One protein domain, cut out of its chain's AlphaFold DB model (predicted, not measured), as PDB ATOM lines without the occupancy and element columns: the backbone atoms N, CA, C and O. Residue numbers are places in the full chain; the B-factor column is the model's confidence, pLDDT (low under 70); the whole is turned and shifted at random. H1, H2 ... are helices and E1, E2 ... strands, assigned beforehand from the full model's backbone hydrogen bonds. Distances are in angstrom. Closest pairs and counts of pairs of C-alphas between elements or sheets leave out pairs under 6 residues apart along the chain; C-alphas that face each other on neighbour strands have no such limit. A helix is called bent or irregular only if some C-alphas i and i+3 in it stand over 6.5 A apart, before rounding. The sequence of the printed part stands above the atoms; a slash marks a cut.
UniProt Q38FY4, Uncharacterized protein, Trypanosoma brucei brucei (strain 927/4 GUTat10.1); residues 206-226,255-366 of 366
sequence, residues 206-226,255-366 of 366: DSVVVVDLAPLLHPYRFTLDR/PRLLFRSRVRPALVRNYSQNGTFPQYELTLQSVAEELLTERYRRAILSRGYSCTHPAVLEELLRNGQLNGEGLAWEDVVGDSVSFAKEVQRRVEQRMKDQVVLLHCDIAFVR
ATOM      1  N   ASP A 206      -4.705 -25.038 -26.791       93.42
ATOM      2  CA  ASP A 206      -4.838 -26.460 -27.074       93.42
ATOM      3  C   ASP A 206      -5.147 -26.656 -28.563       93.42
ATOM      4  O   ASP A 206      -5.963 -25.952 -29.153       93.42
ATOM      5  N   SER A 207      -4.457 -27.611 -29.172       93.04
ATOM      6  CA  SER A 207      -4.635 -28.027 -30.563       93.04
ATOM      7  C   SER A 207      -5.012 -29.494 -30.590       93.04
ATOM      8  O   SER A 207      -4.428 -30.310 -29.869       93.04
ATOM      9  N   VAL A 208      -5.990 -29.814 -31.430       94.35
ATOM     10  CA  VAL A 208      -6.433 -31.184 -31.661       94.35
ATOM     11  C   VAL A 208      -6.368 -31.441 -33.153       94.35
ATOM     12  O   VAL A 208      -7.158 -30.890 -33.913       94.35
ATOM     13  N   VAL A 209      -5.421 -32.277 -33.568       94.85
ATOM     14  CA  VAL A 209      -5.261 -32.668 -34.972       94.85
ATOM     15  C   VAL A 209      -5.611 -34.137 -35.106       94.85
ATOM     16  O   VAL A 209      -5.078 -34.982 -34.387       94.85
ATOM     17  N   VAL A 210      -6.524 -34.437 -36.024       94.25
ATOM     18  CA  VAL A 210      -6.972 -35.800 -36.313       94.25
ATOM     19  C   VAL A 210      -6.395 -36.222 -37.656       94.25
ATOM     20  O   VAL A 210      -6.551 -35.517 -38.648       94.25
ATOM     21  N   VAL A 211      -5.727 -37.370 -37.675       94.42
ATOM     22  CA  VAL A 211      -5.138 -37.963 -38.876       94.42
ATOM     23  C   VAL A 211      -5.844 -39.284 -39.157       94.42
ATOM     24  O   VAL A 211      -5.814 -40.204 -38.335       94.42
ATOM     25  N   ASP A 212      -6.483 -39.382 -40.321       92.54
ATOM     26  CA  ASP A 212      -7.131 -40.614 -40.768       92.54
ATOM     27  C   ASP A 212      -6.070 -41.641 -41.198       92.54
ATOM     28  O   ASP A 212      -5.276 -41.392 -42.109       92.54
ATOM     29  N   LEU A 213      -6.062 -42.827 -40.579       91.49
ATOM     30  CA  LEU A 213      -5.081 -43.870 -40.904       91.49
ATOM     31  C   LEU A 213      -5.477 -44.682 -42.142       91.49
ATOM     32  O   LEU A 213      -4.607 -45.171 -42.856       91.49
ATOM     33  N   ALA A 214      -6.777 -44.803 -42.424       88.54
ATOM     34  CA  ALA A 214      -7.299 -45.603 -43.532       88.54
ATOM     35  C   ALA A 214      -6.680 -45.265 -44.910       88.54
ATOM     36  O   ALA A 214      -6.190 -46.185 -45.566       88.54
ATOM     37  N   PRO A 215      -6.630 -43.993 -45.365       89.07
ATOM     38  CA  PRO A 215      -5.985 -43.670 -46.641       89.07
ATOM     39  C   PRO A 215      -4.459 -43.844 -46.594       89.07
ATOM     40  O   PRO A 215      -3.826 -44.090 -47.621       89.07
ATOM     41  N   LEU A 216      -3.848 -43.728 -45.411       89.68
ATOM     42  CA  LEU A 216      -2.397 -43.811 -45.254       89.68
ATOM     43  C   LEU A 216      -1.880 -45.255 -45.240       89.68
ATOM     44  O   LEU A 216      -0.761 -45.497 -45.697       89.68
ATOM     45  N   LEU A 217      -2.681 -46.192 -44.737       90.15
ATOM     46  CA  LEU A 217      -2.344 -47.610 -44.583       90.15
ATOM     47  C   LEU A 217      -3.043 -48.492 -45.627       90.15
ATOM     48  O   LEU A 217      -3.293 -49.671 -45.385       90.15
ATOM     49  N   HIS A 218      -3.381 -47.930 -46.789       90.50
ATOM     50  CA  HIS A 218      -3.971 -48.712 -47.866       90.50
ATOM     51  C   HIS A 218      -2.969 -49.777 -48.369       90.50
ATOM     52  O   HIS A 218      -1.842 -49.402 -48.717       90.50
ATOM     53  N   PRO A 219      -3.356 -51.066 -48.495       89.66
ATOM     54  CA  PRO A 219      -2.447 -52.156 -48.879       89.66
ATOM     55  C   PRO A 219      -1.655 -51.898 -50.165       89.66
ATOM     56  O   PRO A 219      -0.489 -52.275 -50.265       89.66
ATOM     57  N   TYR A 220      -2.280 -51.207 -51.123       89.39
ATOM     58  CA  TYR A 220      -1.719 -50.880 -52.438       89.39
ATOM     59  C   TYR A 220      -1.197 -49.437 -52.552       89.39
ATOM     60  O   TYR A 220      -1.028 -48.918 -53.644       89.39
ATOM     61  N   ARG A 221      -0.933 -48.735 -51.442       86.27
ATOM     62  CA  ARG A 221      -0.530 -47.313 -51.490       86.27
ATOM     63  C   ARG A 221       0.743 -47.043 -52.302       86.27
ATOM     64  O   ARG A 221       0.900 -45.961 -52.861       86.27
ATOM     65  N   PHE A 222       1.674 -47.993 -52.309       89.48
ATOM     66  CA  PHE A 222       2.973 -47.852 -52.968       89.48
ATOM     67  C   PHE A 222       3.028 -48.493 -54.353       89.48
ATOM     68  O   PHE A 222       4.085 -48.440 -54.986       89.48
ATOM     69  N   THR A 223       1.927 -49.084 -54.830       87.09
ATOM     70  CA  THR A 223       1.906 -49.618 -56.187       87.09
ATOM     71  C   THR A 223       2.009 -48.472 -57.173       87.09
ATOM     72  O   THR A 223       1.318 -47.459 -57.052       87.09
ATOM     73  N   LEU A 224       2.875 -48.623 -58.168       80.47
ATOM     74  CA  LEU A 224       2.838 -47.759 -59.330       80.47
ATOM     75  C   LEU A 224       1.493 -48.000 -60.009       80.47
ATOM     76  O   LEU A 224       1.304 -49.030 -60.656       80.47
ATOM     77  N   ASP A 225       0.571 -47.049 -59.879       69.22
ATOM     78  CA  ASP A 225      -0.607 -46.979 -60.736       69.22
ATOM     79  C   ASP A 225      -0.126 -46.820 -62.181       69.22
ATOM     80  O   ASP A 225      -0.044 -45.712 -62.717       69.22
ATOM     81  N   ARG A 226       0.175 -47.932 -62.861       55.21
ATOM     82  CA  ARG A 226       0.354 -47.928 -64.319       55.21
ATOM     83  C   ARG A 226      -0.893 -47.363 -65.005       55.21
ATOM     84  O   ARG A 226      -0.781 -46.796 -66.085       55.21
ATOM     85  N   PRO A 255      -9.872 -46.311 -38.357       88.00
ATOM     86  CA  PRO A 255      -8.954 -45.964 -37.285       88.00
ATOM     87  C   PRO A 255      -8.391 -44.555 -37.494       88.00
ATOM     88  O   PRO A 255      -7.918 -44.208 -38.586       88.00
ATOM     89  N   ARG A 256      -8.437 -43.745 -36.435       91.36
ATOM     90  CA  ARG A 256      -7.965 -42.358 -36.423       91.36
ATOM     91  C   ARG A 256      -6.927 -42.143 -35.341       91.36
ATOM     92  O   ARG A 256      -7.039 -42.644 -34.222       91.36
ATOM     93  N   LEU A 257      -5.930 -41.336 -35.675       92.46
ATOM     94  CA  LEU A 257      -4.928 -40.879 -34.731       92.46
ATOM     95  C   LEU A 257      -5.256 -39.456 -34.295       92.46
ATOM     96  O   LEU A 257      -5.342 -38.557 -35.128       92.46
ATOM     97  N   LEU A 258      -5.436 -39.251 -32.996       94.14
ATOM     98  CA  LEU A 258      -5.744 -37.951 -32.423       94.14
ATOM     99  C   LEU A 258      -4.518 -37.429 -31.677       94.14
ATOM    100  O   LEU A 258      -4.089 -38.007 -30.681       94.14
ATOM    101  N   PHE A 259      -3.981 -36.309 -32.142       94.60
ATOM    102  CA  PHE A 259      -2.922 -35.574 -31.464       94.60
ATOM    103  C   PHE A 259      -3.540 -34.478 -30.608       94.60
ATOM    104  O   PHE A 259      -4.265 -33.630 -31.128       94.60
ATOM    105  N   ARG A 260      -3.240 -34.479 -29.308       95.23
ATOM    106  CA  ARG A 260      -3.545 -33.360 -28.410       95.23
ATOM    107  C   ARG A 260      -2.249 -32.671 -28.065       95.23
ATOM    108  O   ARG A 260      -1.396 -33.262 -27.411       95.23
ATOM    109  N   SER A 261      -2.103 -31.423 -28.468       94.48
ATOM    110  CA  SER A 261      -0.909 -30.656 -28.143       94.48
ATOM    111  C   SER A 261      -1.248 -29.315 -27.531       94.48
ATOM    112  O   SER A 261      -2.147 -28.617 -27.993       94.48
ATOM    113  N   ARG A 262      -0.483 -28.935 -26.510       94.20
ATOM    114  CA  ARG A 262      -0.546 -27.605 -25.912       94.20
ATOM    115  C   ARG A 262       0.616 -26.785 -26.444       94.20
ATOM    116  O   ARG A 262       1.779 -27.131 -26.227       94.20
ATOM    117  N   VAL A 263       0.302 -25.714 -27.163       93.95
ATOM    118  CA  VAL A 263       1.290 -24.927 -27.908       93.95
ATOM    119  C   VAL A 263       1.145 -23.443 -27.630       93.95
ATOM    120  O   VAL A 263       0.039 -22.943 -27.456       93.95
ATOM    121  N   ARG A 264       2.265 -22.720 -27.626       92.27
ATOM    122  CA  ARG A 264       2.277 -21.254 -27.694       92.27
ATOM    123  C   ARG A 264       2.668 -20.828 -29.111       92.27
ATOM    124  O   ARG A 264       3.846 -20.958 -29.474       92.27
ATOM    125  N   PRO A 265       1.724 -20.358 -29.941       92.98
ATOM    126  CA  PRO A 265       2.045 -19.879 -31.276       92.98
ATOM    127  C   PRO A 265       2.763 -18.527 -31.203       92.98
ATOM    128  O   PRO A 265       2.446 -17.670 -30.377       92.98
ATOM    129  N   ALA A 266       3.750 -18.318 -32.073       91.83
ATOM    130  CA  ALA A 266       4.400 -17.020 -32.197       91.83
ATOM    131  C   ALA A 266       3.454 -16.003 -32.842       91.83
ATOM    132  O   ALA A 266       2.700 -16.307 -33.773       91.83
ATOM    133  N   LEU A 267       3.554 -14.757 -32.391       88.83
ATOM    134  CA  LEU A 267       2.833 -13.643 -32.983       88.83
ATOM    135  C   LEU A 267       3.398 -13.326 -34.379       88.83
ATOM    136  O   LEU A 267       4.586 -13.031 -34.542       88.83
ATOM    137  N   VAL A 268       2.532 -13.346 -35.395       85.32
ATOM    138  CA  VAL A 268       2.877 -12.995 -36.782       85.32
ATOM    139  C   VAL A 268       2.597 -11.509 -37.029       85.32
ATOM    140  O   VAL A 268       1.659 -10.941 -36.476       85.32
ATOM    141  N   ARG A 269       3.392 -10.862 -37.896       76.51
ATOM    142  CA  ARG A 269       3.284  -9.421 -38.213       76.51
ATOM    143  C   ARG A 269       1.910  -8.969 -38.708       76.51
ATOM    144  O   ARG A 269       1.585  -7.801 -38.543       76.51
ATOM    145  N   ASN A 270       1.120  -9.869 -39.288       74.31
ATOM    146  CA  ASN A 270      -0.230  -9.553 -39.751       74.31
ATOM    147  C   ASN A 270      -1.242  -9.447 -38.604       74.31
ATOM    148  O   ASN A 270      -2.416  -9.230 -38.878       74.31
ATOM    149  N   TYR A 271      -0.800  -9.601 -37.346       67.57
ATOM    150  CA  TYR A 271      -1.663  -9.590 -36.170       67.57
ATOM    151  C   TYR A 271      -2.868 -10.517 -36.398       67.57
ATOM    152  O   TYR A 271      -4.024 -10.132 -36.245       67.57
ATOM    153  N   SER A 272      -2.608 -11.742 -36.865       75.67
ATOM    154  CA  SER A 272      -3.631 -12.779 -36.850       75.67
ATOM    155  C   SER A 272      -3.829 -13.212 -35.401       75.67
ATOM    156  O   SER A 272      -2.853 -13.459 -34.691       75.67
ATOM    157  N   GLN A 273      -5.086 -13.341 -34.977       76.79
ATOM    158  CA  GLN A 273      -5.434 -13.828 -33.636       76.79
ATOM    159  C   GLN A 273      -4.825 -15.203 -33.349       76.79
ATOM    160  O   GLN A 273      -4.446 -15.494 -32.223       76.79
ATOM    161  N   ASN A 274      -4.665 -16.012 -34.396       82.45
ATOM    162  CA  ASN A 274      -4.150 -17.370 -34.286       82.45
ATOM    163  C   ASN A 274      -2.621 -17.437 -34.460       82.45
ATOM    164  O   ASN A 274      -2.044 -18.513 -34.363       82.45
ATOM    165  N   GLY A 275      -1.931 -16.326 -34.753       85.19
ATOM    166  CA  GLY A 275      -0.479 -16.326 -34.972       85.19
ATOM    167  C   GLY A 275      -0.031 -17.386 -35.990       85.19
ATOM    168  O   GLY A 275      -0.556 -17.446 -37.103       85.19
ATOM    169  N   THR A 276       0.936 -18.221 -35.597       89.60
ATOM    170  CA  THR A 276       1.453 -19.375 -36.363       89.60
ATOM    171  C   THR A 276       0.682 -20.684 -36.140       89.60
ATOM    172  O   THR A 276       1.094 -21.724 -36.653       89.60
ATOM    173  N   PHE A 277      -0.435 -20.667 -35.409       91.43
ATOM    174  CA  PHE A 277      -1.192 -21.869 -35.042       91.43
ATOM    175  C   PHE A 277      -1.689 -22.698 -36.244       91.43
ATOM    176  O   PHE A 277      -1.421 -23.896 -36.268       91.43
ATOM    177  N   PRO A 278      -2.281 -22.119 -37.310       91.85
ATOM    178  CA  PRO A 278      -2.716 -22.923 -38.460       91.85
ATOM    179  C   PRO A 278      -1.543 -23.594 -39.185       91.85
ATOM    180  O   PRO A 278      -1.645 -24.709 -39.691       91.85
ATOM    181  N   GLN A 279      -0.386 -22.924 -39.216       92.45
ATOM    182  CA  GLN A 279       0.828 -23.488 -39.800       92.45
ATOM    183  C   GLN A 279       1.355 -24.658 -38.962       92.45
ATOM    184  O   GLN A 279       1.877 -25.622 -39.523       92.45
ATOM    185  N   TYR A 280       1.210 -24.589 -37.638       94.82
ATOM    186  CA  TYR A 280       1.537 -25.693 -36.744       94.82
ATOM    187  C   TYR A 280       0.670 -26.922 -37.025       94.82
ATOM    188  O   TYR A 280       1.232 -27.992 -37.226       94.82
ATOM    189  N   GLU A 281      -0.654 -26.773 -37.107       95.32
ATOM    190  CA  GLU A 281      -1.569 -27.902 -37.342       95.32
ATOM    191  C   GLU A 281      -1.278 -28.609 -38.670       95.32
ATOM    192  O   GLU A 281      -1.124 -29.830 -38.703       95.32
ATOM    193  N   LEU A 282      -1.081 -27.839 -39.744       95.57
ATOM    194  CA  LEU A 282      -0.685 -28.375 -41.051       95.57
ATOM    195  C   LEU A 282       0.682 -29.072 -41.000       95.57
ATOM    196  O   LEU A 282       0.889 -30.121 -41.614       95.57
ATOM    197  N   THR A 283       1.636 -28.503 -40.259       95.84
ATOM    198  CA  THR A 283       2.963 -29.110 -40.106       95.84
ATOM    199  C   THR A 283       2.877 -30.405 -39.305       95.84
ATOM    200  O   THR A 283       3.496 -31.387 -39.697       95.84
ATOM    201  N   LEU A 284       2.089 -30.439 -38.229       95.98
ATOM    202  CA  LEU A 284       1.865 -31.630 -37.417       95.98
ATOM    203  C   LEU A 284       1.214 -32.741 -38.243       95.98
ATOM    204  O   LEU A 284       1.725 -33.858 -38.251       95.98
ATOM    205  N   GLN A 285       0.158 -32.414 -38.993       95.94
ATOM    206  CA  GLN A 285      -0.502 -33.349 -39.898       95.94
ATOM    207  C   GLN A 285       0.483 -33.896 -40.939       95.94
ATOM    208  O   GLN A 285       0.664 -35.107 -41.026       95.94
ATOM    209  N   SER A 286       1.185 -33.024 -41.672       96.06
ATOM    210  CA  SER A 286       2.141 -33.460 -42.703       96.06
ATOM    211  C   SER A 286       3.268 -34.330 -42.136       96.06
ATOM    212  O   SER A 286       3.624 -35.344 -42.727       96.06
ATOM    213  N   VAL A 287       3.814 -33.979 -40.966       96.76
ATOM    214  CA  VAL A 287       4.868 -34.758 -40.304       96.76
ATOM    215  C   VAL A 287       4.342 -36.114 -39.845       96.76
ATOM    216  O   VAL A 287       5.044 -37.112 -40.007       96.76
ATOM    217  N   ALA A 288       3.133 -36.167 -39.283       95.61
ATOM    218  CA  ALA A 288       2.501 -37.414 -38.871       95.61
ATOM    219  C   ALA A 288       2.237 -38.324 -40.078       95.61
ATOM    220  O   ALA A 288       2.599 -39.499 -40.044       95.61
ATOM    221  N   GLU A 289       1.682 -37.784 -41.163       95.40
ATOM    222  CA  GLU A 289       1.430 -38.516 -42.406       95.40
ATOM    223  C   GLU A 289       2.725 -39.056 -43.024       95.40
ATOM    224  O   GLU A 289       2.796 -40.235 -43.377       95.40
ATOM    225  N   GLU A 290       3.772 -38.236 -43.123       95.89
ATOM    226  CA  GLU A 290       5.090 -38.656 -43.608       95.89
ATOM    227  C   GLU A 290       5.675 -39.781 -42.746       95.89
ATOM    228  O   GLU A 290       6.115 -40.802 -43.276       95.89
ATOM    229  N   LEU A 291       5.639 -39.629 -41.419       96.16
ATOM    230  CA  LEU A 291       6.153 -40.621 -40.476       96.16
ATOM    231  C   LEU A 291       5.405 -41.950 -40.556       96.16
ATOM    232  O   LEU A 291       6.038 -43.006 -40.596       96.16
ATOM    233  N   LEU A 292       4.074 -41.905 -40.607       95.21
ATOM    234  CA  LEU A 292       3.240 -43.091 -40.790       95.21
ATOM    235  C   LEU A 292       3.558 -43.774 -42.118       95.21
ATOM    236  O   LEU A 292       3.700 -44.990 -42.164       95.21
ATOM    237  N   THR A 293       3.743 -42.999 -43.185       94.37
ATOM    238  CA  THR A 293       4.084 -43.526 -44.513       94.37
ATOM    239  C   THR A 293       5.463 -44.188 -44.519       94.37
ATOM    240  O   THR A 293       5.620 -45.286 -45.052       94.37
ATOM    241  N   GLU A 294       6.466 -43.556 -43.904       94.81
ATOM    242  CA  GLU A 294       7.810 -44.120 -43.755       94.81
ATOM    243  C   GLU A 294       7.794 -45.420 -42.948       94.81
ATOM    244  O   GLU A 294       8.397 -46.410 -43.367       94.81
ATOM    245  N   ARG A 295       7.116 -45.429 -41.794       95.10
ATOM    246  CA  ARG A 295       7.032 -46.612 -40.930       95.10
ATOM    247  C   ARG A 295       6.234 -47.729 -41.585       95.10
ATOM    248  O   ARG A 295       6.679 -48.868 -41.542       95.10
ATOM    249  N   TYR A 296       5.138 -47.405 -42.266       95.21
ATOM    250  CA  TYR A 296       4.347 -48.383 -43.007       95.21
ATOM    251  C   TYR A 296       5.177 -49.029 -44.115       95.21
ATOM    252  O   TYR A 296       5.259 -50.251 -44.193       95.21
ATOM    253  N   ARG A 297       5.901 -48.224 -44.903       93.76
ATOM    254  CA  ARG A 297       6.840 -48.734 -45.910       93.76
ATOM    255  C   ARG A 297       7.898 -49.646 -45.290       93.76
ATOM    256  O   ARG A 297       8.151 -50.720 -45.824       93.76
ATOM    257  N   ARG A 298       8.514 -49.245 -44.170       93.60
ATOM    258  CA  ARG A 298       9.510 -50.076 -43.465       93.60
ATOM    259  C   ARG A 298       8.906 -51.389 -42.961       93.60
ATOM    260  O   ARG A 298       9.542 -52.421 -43.127       93.60
ATOM    261  N   ALA A 299       7.693 -51.358 -42.413       93.36
ATOM    262  CA  ALA A 299       6.993 -52.540 -41.917       93.36
ATOM    263  C   ALA A 299       6.688 -53.541 -43.046       93.36
ATOM    264  O   ALA A 299       6.928 -54.738 -42.896       93.36
ATOM    265  N   ILE A 300       6.256 -53.052 -44.215       92.90
ATOM    266  CA  ILE A 300       6.057 -53.899 -45.400       92.90
ATOM    267  C   ILE A 300       7.384 -54.517 -45.851       92.90
ATOM    268  O   ILE A 300       7.470 -55.727 -46.045       92.90
ATOM    269  N   LEU A 301       8.440 -53.705 -45.970       92.12
ATOM    270  CA  LEU A 301       9.759 -54.191 -46.385       92.12
ATOM    271  C   LEU A 301      10.334 -55.218 -45.397       92.12
ATOM    272  O   LEU A 301      10.970 -56.170 -45.836       92.12
ATOM    273  N   SER A 302      10.070 -55.082 -44.092       90.82
ATOM    274  CA  SER A 302      10.498 -56.065 -43.085       90.82
ATOM    275  C   SER A 302       9.754 -57.400 -43.148       90.82
ATOM    276  O   SER A 302      10.287 -58.397 -42.671       90.82
ATOM    277  N   ARG A 303       8.551 -57.441 -43.742       89.18
ATOM    278  CA  ARG A 303       7.829 -58.696 -44.018       89.18
ATOM    279  C   ARG A 303       8.340 -59.411 -45.272       89.18
ATOM    280  O   ARG A 303       8.011 -60.574 -45.479       89.18
ATOM    281  N   GLY A 304       9.116 -58.726 -46.111       85.67
ATOM    282  CA  GLY A 304       9.757 -59.332 -47.272       85.67
ATOM    283  C   GLY A 304      10.742 -60.439 -46.886       85.67
ATOM    284  O   GLY A 304      11.177 -60.548 -45.741       85.67
ATOM    285  N   TYR A 305      11.119 -61.268 -47.858       80.86
ATOM    286  CA  TYR A 305      12.076 -62.353 -47.638       80.86
ATOM    287  C   TYR A 305      13.412 -61.814 -47.103       80.86
ATOM    288  O   TYR A 305      14.036 -60.954 -47.728       80.86
ATOM    289  N   SER A 306      13.876 -62.357 -45.974       79.10
ATOM    290  CA  SER A 306      15.085 -61.921 -45.255       79.10
ATOM    291  C   SER A 306      16.372 -61.958 -46.090       79.10
ATOM    292  O   SER A 306      17.319 -61.239 -45.783       79.10
ATOM    293  N   CYS A 307      16.407 -62.762 -47.158       82.62
ATOM    294  CA  CYS A 307      17.559 -62.908 -48.051       82.62
ATOM    295  C   CYS A 307      17.515 -61.998 -49.292       82.62
ATOM    296  O   CYS A 307      18.433 -62.039 -50.111       82.62
ATOM    297  N   THR A 308      16.461 -61.200 -49.476       87.24
ATOM    298  CA  THR A 308      16.292 -60.382 -50.682       87.24
ATOM    299  C   THR A 308      16.957 -59.019 -50.520       87.24
ATOM    300  O   THR A 308      16.792 -58.333 -49.514       87.24
ATOM    301  N   HIS A 309      17.698 -58.591 -51.545       90.97
ATOM    302  CA  HIS A 309      18.333 -57.275 -51.569       90.97
ATOM    303  C   HIS A 309      17.279 -56.149 -51.439       90.97
ATOM    304  O   HIS A 309      16.246 -56.215 -52.114       90.97
ATOM    305  N   PRO A 310      17.524 -55.076 -50.656       90.07
ATOM    306  CA  PRO A 310      16.531 -54.027 -50.389       90.07
ATOM    307  C   PRO A 310      15.975 -53.377 -51.662       90.07
ATOM    308  O   PRO A 310      14.776 -53.136 -51.747       90.07
ATOM    309  N   ALA A 311      16.806 -53.170 -52.688       91.44
ATOM    310  CA  ALA A 311      16.346 -52.627 -53.972       91.44
ATOM    311  C   ALA A 311      15.323 -53.531 -54.689       91.44
ATOM    312  O   ALA A 311      14.418 -53.031 -55.346       91.44
ATOM    313  N   VAL A 312      15.431 -54.859 -54.544       92.80
ATOM    314  CA  VAL A 312      14.468 -55.800 -55.137       92.80
ATOM    315  C   VAL A 312      13.153 -55.756 -54.363       92.80
ATOM    316  O   VAL A 312      12.095 -55.712 -54.979       92.80
ATOM    317  N   LEU A 313      13.203 -55.687 -53.028       92.79
ATOM    318  CA  LEU A 313      12.003 -55.509 -52.200       92.79
ATOM    319  C   LEU A 313      11.253 -54.212 -52.545       92.79
ATOM    320  O   LEU A 313      10.024 -54.205 -52.577       92.79
ATOM    321  N   GLU A 314      11.973 -53.129 -52.849       92.67
ATOM    322  CA  GLU A 314      11.361 -51.878 -53.307       92.67
ATOM    323  C   GLU A 314      10.647 -52.019 -54.655       92.67
ATOM    324  O   GLU A 314       9.557 -51.474 -54.827       92.67
ATOM    325  N   GLU A 315      11.215 -52.767 -55.599       91.48
ATOM    326  CA  GLU A 315      10.563 -53.039 -56.883       91.48
ATOM    327  C   GLU A 315       9.350 -53.972 -56.729       91.48
ATOM    328  O   GLU A 315       8.316 -53.747 -57.357       91.48
ATOM    329  N   LEU A 316       9.408 -54.968 -55.837       92.17
ATOM    330  CA  LEU A 316       8.252 -55.816 -55.505       92.17
ATOM    331  C   LEU A 316       7.105 -55.006 -54.887       92.17
ATOM    332  O   LEU A 316       5.941 -55.228 -55.230       92.17
ATOM    333  N   LEU A 317       7.437 -54.039 -54.023       92.47
ATOM    334  CA  LEU A 317       6.485 -53.097 -53.435       92.47
ATOM    335  C   LEU A 317       5.832 -52.214 -54.510       92.47
ATOM    336  O   LEU A 317       4.614 -52.053 -54.536       92.47
ATOM    337  N   ARG A 318       6.635 -51.676 -55.436       91.50
ATOM    338  CA  ARG A 318       6.154 -50.851 -56.558       91.50
ATOM    339  C   ARG A 318       5.271 -51.625 -57.532       91.50
ATOM    340  O   ARG A 318       4.329 -51.054 -58.073       91.50
ATOM    341  N   ASN A 319       5.556 -52.905 -57.749       90.12
ATOM    342  CA  ASN A 319       4.769 -53.776 -58.623       90.12
ATOM    343  C   ASN A 319       3.517 -54.356 -57.939       90.12
ATOM    344  O   ASN A 319       2.722 -55.012 -58.606       90.12
ATOM    345  N   GLY A 320       3.343 -54.146 -56.628       88.85
ATOM    346  CA  GLY A 320       2.218 -54.681 -55.855       88.85
ATOM    347  C   GLY A 320       2.306 -56.167 -55.516       88.85
ATOM    348  O   GLY A 320       1.356 -56.706 -54.962       88.85
ATOM    349  N   GLN A 321       3.433 -56.827 -55.808       88.36
ATOM    350  CA  GLN A 321       3.686 -58.213 -55.387       88.36
ATOM    351  C   GLN A 321       3.955 -58.310 -53.882       88.36
ATOM    352  O   GLN A 321       3.643 -59.319 -53.259       88.36
ATOM    353  N   LEU A 322       4.529 -57.252 -53.305       90.35
ATOM    354  CA  LEU A 322       4.624 -57.055 -51.867       90.35
ATOM    355  C   LEU A 322       3.660 -55.926 -51.493       90.35
ATOM    356  O   LEU A 322       3.857 -54.786 -51.905       90.35
ATOM    357  N   ASN A 323       2.609 -56.238 -50.743       90.40
ATOM    358  CA  ASN A 323       1.605 -55.272 -50.307       90.40
ATOM    359  C   ASN A 323       1.566 -55.202 -48.773       90.40
ATOM    360  O   ASN A 323       2.215 -55.979 -48.072       90.40
ATOM    361  N   GLY A 324       0.832 -54.226 -48.243       89.15
ATOM    362  CA  GLY A 324       0.657 -54.090 -46.800       89.15
ATOM    363  C   GLY A 324      -0.576 -54.795 -46.242       89.15
ATOM    364  O   GLY A 324      -1.138 -54.334 -45.250       89.15
ATOM    365  N   GLU A 325      -1.034 -55.867 -46.885       89.98
ATOM    366  CA  GLU A 325      -2.196 -56.627 -46.428       89.98
ATOM    367  C   GLU A 325      -1.898 -57.354 -45.104       89.98
ATOM    368  O   GLU A 325      -0.804 -57.874 -44.873       89.98
ATOM    369  N   GLY A 326      -2.858 -57.322 -44.176       88.29
ATOM    370  CA  GLY A 326      -2.697 -57.885 -42.831       88.29
ATOM    371  C   GLY A 326      -1.689 -57.154 -41.930       88.29
ATOM    372  O   GLY A 326      -1.292 -57.710 -40.907       88.29
ATOM    373  N   LEU A 327      -1.203 -55.960 -42.294       90.28
ATOM    374  CA  LEU A 327      -0.472 -55.087 -41.365       90.28
ATOM    375  C   LEU A 327      -1.469 -54.347 -40.482       90.28
ATOM    376  O   LEU A 327      -2.273 -53.554 -40.976       90.28
ATOM    377  N   ALA A 328      -1.402 -54.589 -39.174       89.88
ATOM    378  CA  ALA A 328      -2.149 -53.786 -38.225       89.88
ATOM    379  C   ALA A 328      -1.504 -52.397 -38.120       89.88
ATOM    380  O   ALA A 328      -0.287 -52.242 -38.214       89.88
ATOM    381  N   TRP A 329      -2.313 -51.368 -37.879       88.02
ATOM    382  CA  TRP A 329      -1.791 -50.026 -37.604       88.02
ATOM    383  C   TRP A 329      -0.925 -49.999 -36.330       88.02
ATOM    384  O   TRP A 329      -0.014 -49.179 -36.230       88.02
ATOM    385  N   GLU A 330      -1.171 -50.923 -35.395       90.54
ATOM    386  CA  GLU A 330      -0.385 -51.125 -34.172       90.54
ATOM    387  C   GLU A 330       1.072 -51.491 -34.499       90.54
ATOM    388  O   GLU A 330       1.984 -50.915 -33.910       90.54
ATOM    389  N   ASP A 331       1.305 -52.319 -35.523       90.29
ATOM    390  CA  ASP A 331       2.655 -52.683 -35.986       90.29
ATOM    391  C   ASP A 331       3.409 -51.480 -36.580       90.29
ATOM    392  O   ASP A 331       4.637 -51.405 -36.540       90.29
ATOM    393  N   VAL A 332       2.677 -50.523 -37.160       91.73
ATOM    394  CA  VAL A 332       3.248 -49.346 -37.834       91.73
ATOM    395  C   VAL A 332       3.576 -48.240 -36.838       91.73
ATOM    396  O   VAL A 332       4.632 -47.606 -36.921       91.73
ATOM    397  N   VAL A 333       2.661 -47.971 -35.907       91.02
ATOM    398  CA  VAL A 333       2.846 -46.929 -34.892       91.02
ATOM    399  C   VAL A 333       3.773 -47.423 -33.780       91.02
ATOM    400  O   VAL A 333       4.604 -46.645 -33.309       91.02
ATOM    401  N   GLY A 334       3.701 -48.707 -33.419       89.89
ATOM    402  CA  GLY A 334       4.415 -49.274 -32.278       89.89
ATOM    403  C   GLY A 334       4.037 -48.549 -30.986       89.89
ATOM    404  O   GLY A 334       2.868 -48.237 -30.750       89.89
ATOM    405  N   ASP A 335       5.035 -48.210 -30.168       91.37
ATOM    406  CA  ASP A 335       4.810 -47.457 -28.933       91.37
ATOM    407  C   ASP A 335       4.333 -46.027 -29.223       91.37
ATOM    408  O   ASP A 335       5.090 -45.197 -29.746       91.37
ATOM    409  N   SER A 336       3.118 -45.695 -28.776       90.46
ATOM    410  CA  SER A 336       2.509 -44.365 -28.931       90.46
ATOM    411  C   SER A 336       3.382 -43.235 -28.380       90.46
ATOM    412  O   SER A 336       3.527 -42.194 -29.018       90.46
ATOM    413  N   VAL A 337       4.032 -43.452 -27.233       92.04
ATOM    414  CA  VAL A 337       4.910 -42.463 -26.586       92.04
ATOM    415  C   VAL A 337       6.185 -42.225 -27.400       92.04
ATOM    416  O   VAL A 337       6.645 -41.087 -27.519       92.04
ATOM    417  N   SER A 338       6.768 -43.281 -27.977       92.67
ATOM    418  CA  SER A 338       7.963 -43.150 -28.822       92.67
ATOM    419  C   SER A 338       7.636 -42.406 -30.118       92.67
ATOM    420  O   SER A 338       8.389 -41.528 -30.547       92.67
ATOM    421  N   PHE A 339       6.473 -42.711 -30.700       94.04
ATOM    422  CA  PHE A 339       5.973 -42.077 -31.905       94.04
ATOM    423  C   PHE A 339       5.658 -40.597 -31.660       94.04
ATOM    424  O   PHE A 339       6.118 -39.750 -32.423       94.04
ATOM    425  N   ALA A 340       4.994 -40.263 -30.546       93.45
ATOM    426  CA  ALA A 340       4.721 -38.883 -30.135       93.45
ATOM    427  C   ALA A 340       5.994 -38.046 -30.010       93.45
ATOM    428  O   ALA A 340       6.076 -36.958 -30.579       93.45
ATOM    429  N   LYS A 341       7.026 -38.579 -29.345       94.30
ATOM    430  CA  LYS A 341       8.326 -37.904 -29.219       94.30
ATOM    431  C   LYS A 341       9.008 -37.703 -30.571       94.30
ATOM    432  O   LYS A 341       9.627 -36.662 -30.797       94.30
ATOM    433  N   GLU A 342       8.916 -38.675 -31.481       95.23
ATOM    434  CA  GLU A 342       9.490 -38.534 -32.820       95.23
ATOM    435  C   GLU A 342       8.760 -37.468 -33.650       95.23
ATOM    436  O   GLU A 342       9.426 -36.633 -34.272       95.23
ATOM    437  N   VAL A 343       7.423 -37.468 -33.622       95.33
ATOM    438  CA  VAL A 343       6.584 -36.446 -34.267       95.33
ATOM    439  C   VAL A 343       6.922 -35.069 -33.702       95.33
ATOM    440  O   VAL A 343       7.272 -34.173 -34.470       95.33
ATOM    441  N   GLN A 344       6.923 -34.920 -32.374       94.11
ATOM    442  CA  GLN A 344       7.264 -33.671 -31.694       94.11
ATOM    443  C   GLN A 344       8.630 -33.147 -32.151       94.11
ATOM    444  O   GLN A 344       8.732 -32.011 -32.608       94.11
ATOM    445  N   ARG A 345       9.669 -33.989 -32.124       94.71
ATOM    446  CA  ARG A 345      11.024 -33.610 -32.555       94.71
ATOM    447  C   ARG A 345      11.060 -33.123 -34.007       94.71
ATOM    448  O   ARG A 345      11.736 -32.138 -34.308       94.71
ATOM    449  N   ARG A 346      10.360 -33.801 -34.927       95.97
ATOM    450  CA  ARG A 346      10.311 -33.395 -36.345       95.97
ATOM    451  C   ARG A 346       9.541 -32.083 -36.532       95.97
ATOM    452  O   ARG A 346       9.968 -31.244 -37.328       95.97
ATOM    453  N   VAL A 347       8.458 -31.868 -35.785       95.42
ATOM    454  CA  VAL A 347       7.699 -30.608 -35.816       95.42
ATOM    455  C   VAL A 347       8.524 -29.454 -35.243       95.42
ATOM    456  O   VAL A 347       8.608 -28.406 -35.880       95.42
ATOM    457  N   GLU A 348       9.214 -29.651 -34.118       94.06
ATOM    458  CA  GLU A 348      10.147 -28.667 -33.545       94.06
ATOM    459  C   GLU A 348      11.259 -28.304 -34.536       94.06
ATOM    460  O   GLU A 348      11.594 -27.132 -34.710       94.06
ATOM    461  N   GLN A 349      11.795 -29.291 -35.259       94.58
ATOM    462  CA  GLN A 349      12.818 -29.052 -36.273       94.58
ATOM    463  C   GLN A 349      12.294 -28.225 -37.461       94.58
ATOM    464  O   GLN A 349      13.019 -27.360 -37.968       94.58
ATOM    465  N   ARG A 350      11.050 -28.464 -37.904       95.27
ATOM    466  CA  ARG A 350      10.417 -27.721 -39.009       95.27
ATOM    467  C   ARG A 350      10.010 -26.305 -38.598       95.27
ATOM    468  O   ARG A 350      10.313 -25.355 -39.319       95.27
ATOM    469  N   MET A 351       9.382 -26.156 -37.433       92.46
ATOM    470  CA  MET A 351       8.850 -24.876 -36.948       92.46
ATOM    471  C   MET A 351       9.913 -23.999 -36.271       92.46
ATOM    472  O   MET A 351       9.764 -22.776 -36.219       92.46
ATOM    473  N   LYS A 352      11.023 -24.581 -35.800       90.14
ATOM    474  CA  LYS A 352      12.105 -23.878 -35.088       90.14
ATOM    475  C   LYS A 352      11.529 -23.048 -33.937       90.14
ATOM    476  O   LYS A 352      10.821 -23.583 -33.101       90.14
ATOM    477  N   ASP A 353      11.781 -21.735 -33.902       88.39
ATOM    478  CA  ASP A 353      11.218 -20.845 -32.877       88.39
ATOM    479  C   ASP A 353       9.934 -20.104 -33.324       88.39
ATOM    480  O   ASP A 353       9.681 -18.984 -32.876       88.39
ATOM    481  N   GLN A 354       9.129 -20.690 -34.222       90.75
ATOM    482  CA  GLN A 354       7.779 -20.196 -34.558       90.75
ATOM    483  C   GLN A 354       6.696 -20.666 -33.582       90.75
ATOM    484  O   GLN A 354       5.613 -20.089 -33.559       90.75
ATOM    485  N   VAL A 355       6.958 -21.718 -32.810       91.60
ATOM    486  CA  VAL A 355       6.024 -22.294 -31.837       91.60
ATOM    487  C   VAL A 355       6.836 -22.785 -30.648       91.60
ATOM    488  O   VAL A 355       7.955 -23.263 -30.829       91.60
ATOM    489  N   VAL A 356       6.281 -22.670 -29.445       90.55
ATOM    490  CA  VAL A 356       6.782 -23.398 -28.276       90.55
ATOM    491  C   VAL A 356       5.821 -24.541 -27.991       90.55
ATOM    492  O   VAL A 356       4.657 -24.312 -27.661       90.55
ATOM    493  N   LEU A 357       6.308 -25.766 -28.152       90.45
ATOM    494  CA  LEU A 357       5.595 -26.984 -27.792       90.45
ATOM    495  C   LEU A 357       5.750 -27.217 -26.291       90.45
ATOM    496  O   LEU A 357       6.868 -27.360 -25.805       90.45
ATOM    497  N   LEU A 358       4.637 -27.204 -25.558       89.75
ATOM    498  CA  LEU A 358       4.637 -27.492 -24.123       89.75
ATOM    499  C   LEU A 358       4.408 -28.979 -23.878       89.75
ATOM    500  O   LEU A 358       5.087 -29.582 -23.054       89.75
ATOM    501  N   HIS A 359       3.442 -29.556 -24.595       90.18
ATOM    502  CA  HIS A 359       3.033 -30.943 -24.418       90.18
ATOM    503  C   HIS A 359       2.420 -31.505 -25.702       90.18
ATOM    504  O   HIS A 359       1.768 -30.760 -26.436       90.18
ATOM    505  N   CYS A 360       2.618 -32.797 -25.964       90.63
ATOM    506  CA  CYS A 360       2.045 -33.505 -27.111       90.63
ATOM    507  C   CYS A 360       1.708 -34.949 -26.724       90.63
ATOM    508  O   CYS A 360       2.605 -35.771 -26.539       90.63
ATOM    509  N   ASP A 361       0.417 -35.254 -26.675       92.39
ATOM    510  CA  ASP A 361      -0.126 -36.588 -26.455       92.39
ATOM    511  C   ASP A 361      -0.747 -37.145 -27.730       92.39
ATOM    512  O   ASP A 361      -1.242 -36.414 -28.592       92.39
ATOM    513  N   ILE A 362      -0.765 -38.471 -27.805       92.25
ATOM    514  CA  ILE A 362      -1.414 -39.216 -28.873       92.25
ATOM    515  C   ILE A 362      -2.444 -40.147 -28.253       92.25
ATOM    516  O   ILE A 362      -2.127 -40.925 -27.354       92.25
ATOM    517  N   ALA A 363      -3.664 -40.087 -28.770       91.50
ATOM    518  CA  ALA A 363      -4.737 -41.011 -28.457       91.50
ATOM    519  C   ALA A 363      -5.222 -41.688 -29.741       91.50
ATOM    520  O   ALA A 363      -5.335 -41.055 -30.793       91.50
ATOM    521  N   PHE A 364      -5.536 -42.975 -29.650       87.15
ATOM    522  CA  PHE A 364      -6.198 -43.696 -30.730       87.15
ATOM    523  C   PHE A 364      -7.701 -43.574 -30.548       87.15
ATOM    524  O   PHE A 364      -8.222 -43.841 -29.465       87.15
ATOM    525  N   VAL A 365      -8.386 -43.170 -31.610       85.68
ATOM    526  CA  VAL A 365      -9.843 -43.218 -31.680       85.68
ATOM    527  C   VAL A 365     -10.159 -44.344 -32.650       85.68
ATOM    528  O   VAL A 365      -9.766 -44.273 -33.820       85.68
ATOM    529  N   ARG A 366     -10.745 -45.419 -32.118       76.37
ATOM    530  CA  ARG A 366     -11.277 -46.492 -32.950       76.37
ATOM    531  C   ARG A 366     -12.575 -46.024 -33.569       76.37
ATOM    532  O   ARG A 366     -13.336 -45.333 -32.853       76.37
TER     533      ARG A 366
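This is residues 206 to 226 and 255 to 366 of the 366 residues of an uncharacterized protein of Trypanosoma brucei brucei (strain 927/4 GUTat10.1) (UniProt Q38FY4). One long helix, H1, runs lengthwise through an elongated domain; a curled, twisted sheet of three strands wraps round its first half, and H4 packs on the same face of the sheet, crossing H1. The later part of H1 reaches past the sheet, where the short helices H2 and H3 pack on it. The printed part has 133 residues, with four named helices and three named strands in the order E1, E2, H1, H2, H3, H4, E3. The sheet's order is E1, E2, E3, all antiparallel, and the class is mixed, helices and strands, in two layers, with H1 and H4 on one face of the sheet. The whole is only just loose, close to compact, with a radius of gyration of the C-alphas of 17.3 A and spans of 55 by 29 by 23 A.

E1, residues 206 to 212, begins with C-alpha 206 at (-4.838, -26.460, -27.074) and is 19.8 A long. E2, residues 256 to 265, measures 25.1 A and bends by 62 degrees at residue 262. H1, residues 277 to 303, measures 39.0 A from C-alpha 277 at (-1.192, -21.869, -35.042). H2 is residues 310 to 318 and H3 residues 329 to 333. H4, residues 336 to 354, measures 25.4 A; it has a kink of 53 degrees near residue 348 and is irregular, with C-alphas 350 and 353 9.2 A apart. E3, residues 355 to 365, measures 26.3 A, bends by 73 degrees at residue 358 and ends with C-alpha 365 at (-9.843, -43.218, -31.680).

H1 is the hub, touching three helices, and the sheet curls round its residues 277 to 289. The closest C-alphas of E1 and H1 are those of Val 209 and Glu 281, 6.5 A apart. E1 and E2 are antiparallel at 151 degrees, with N 209 and O 259 at 3.0 A. E2 and E3 are antiparallel at 164 degrees, with N 260 and O 361 at 2.9 A. H4 is on the sheet at a height of 8.6 A, its closest C-alphas to E3 being Ala 340 and Ile 362, 6.3 A apart. With its residues 280 to 291 alone, H1 touches H4 at a steep tilt of 43 degrees, opposite ways; their closest C-alphas, Leu 284 and Val 347, are 6.1 A apart. With residues 292 to 299 alone it touches H3, closest at C-alphas Tyr 296 and Val 332, 5.4 A. With residue 301 alone it touches H2, closest at C-alphas Leu 301 and Leu 313, 6.4 A, only just about perpendicular at 70.1 degrees. H2 and H3 are apart. Every O i to N i+4 pair is within hydrogen-bond range in H1, H2 and H3, and 13 of 15 in H4.

The two C-alphas farthest apart, Tyr 271 and Cys 307, are 57.9 A apart. Residues 227 to 254 are not printed, and C-alphas 226 and 255 stand 28.7 A apart across the cut. Residues 213 to 226 hold no named element. Of the links that are printed whole, E2 to H1 is long, with 11 residues. Mean pLDDT of the printed part is 90.3; residues 225 to 226 and 271 are under 70.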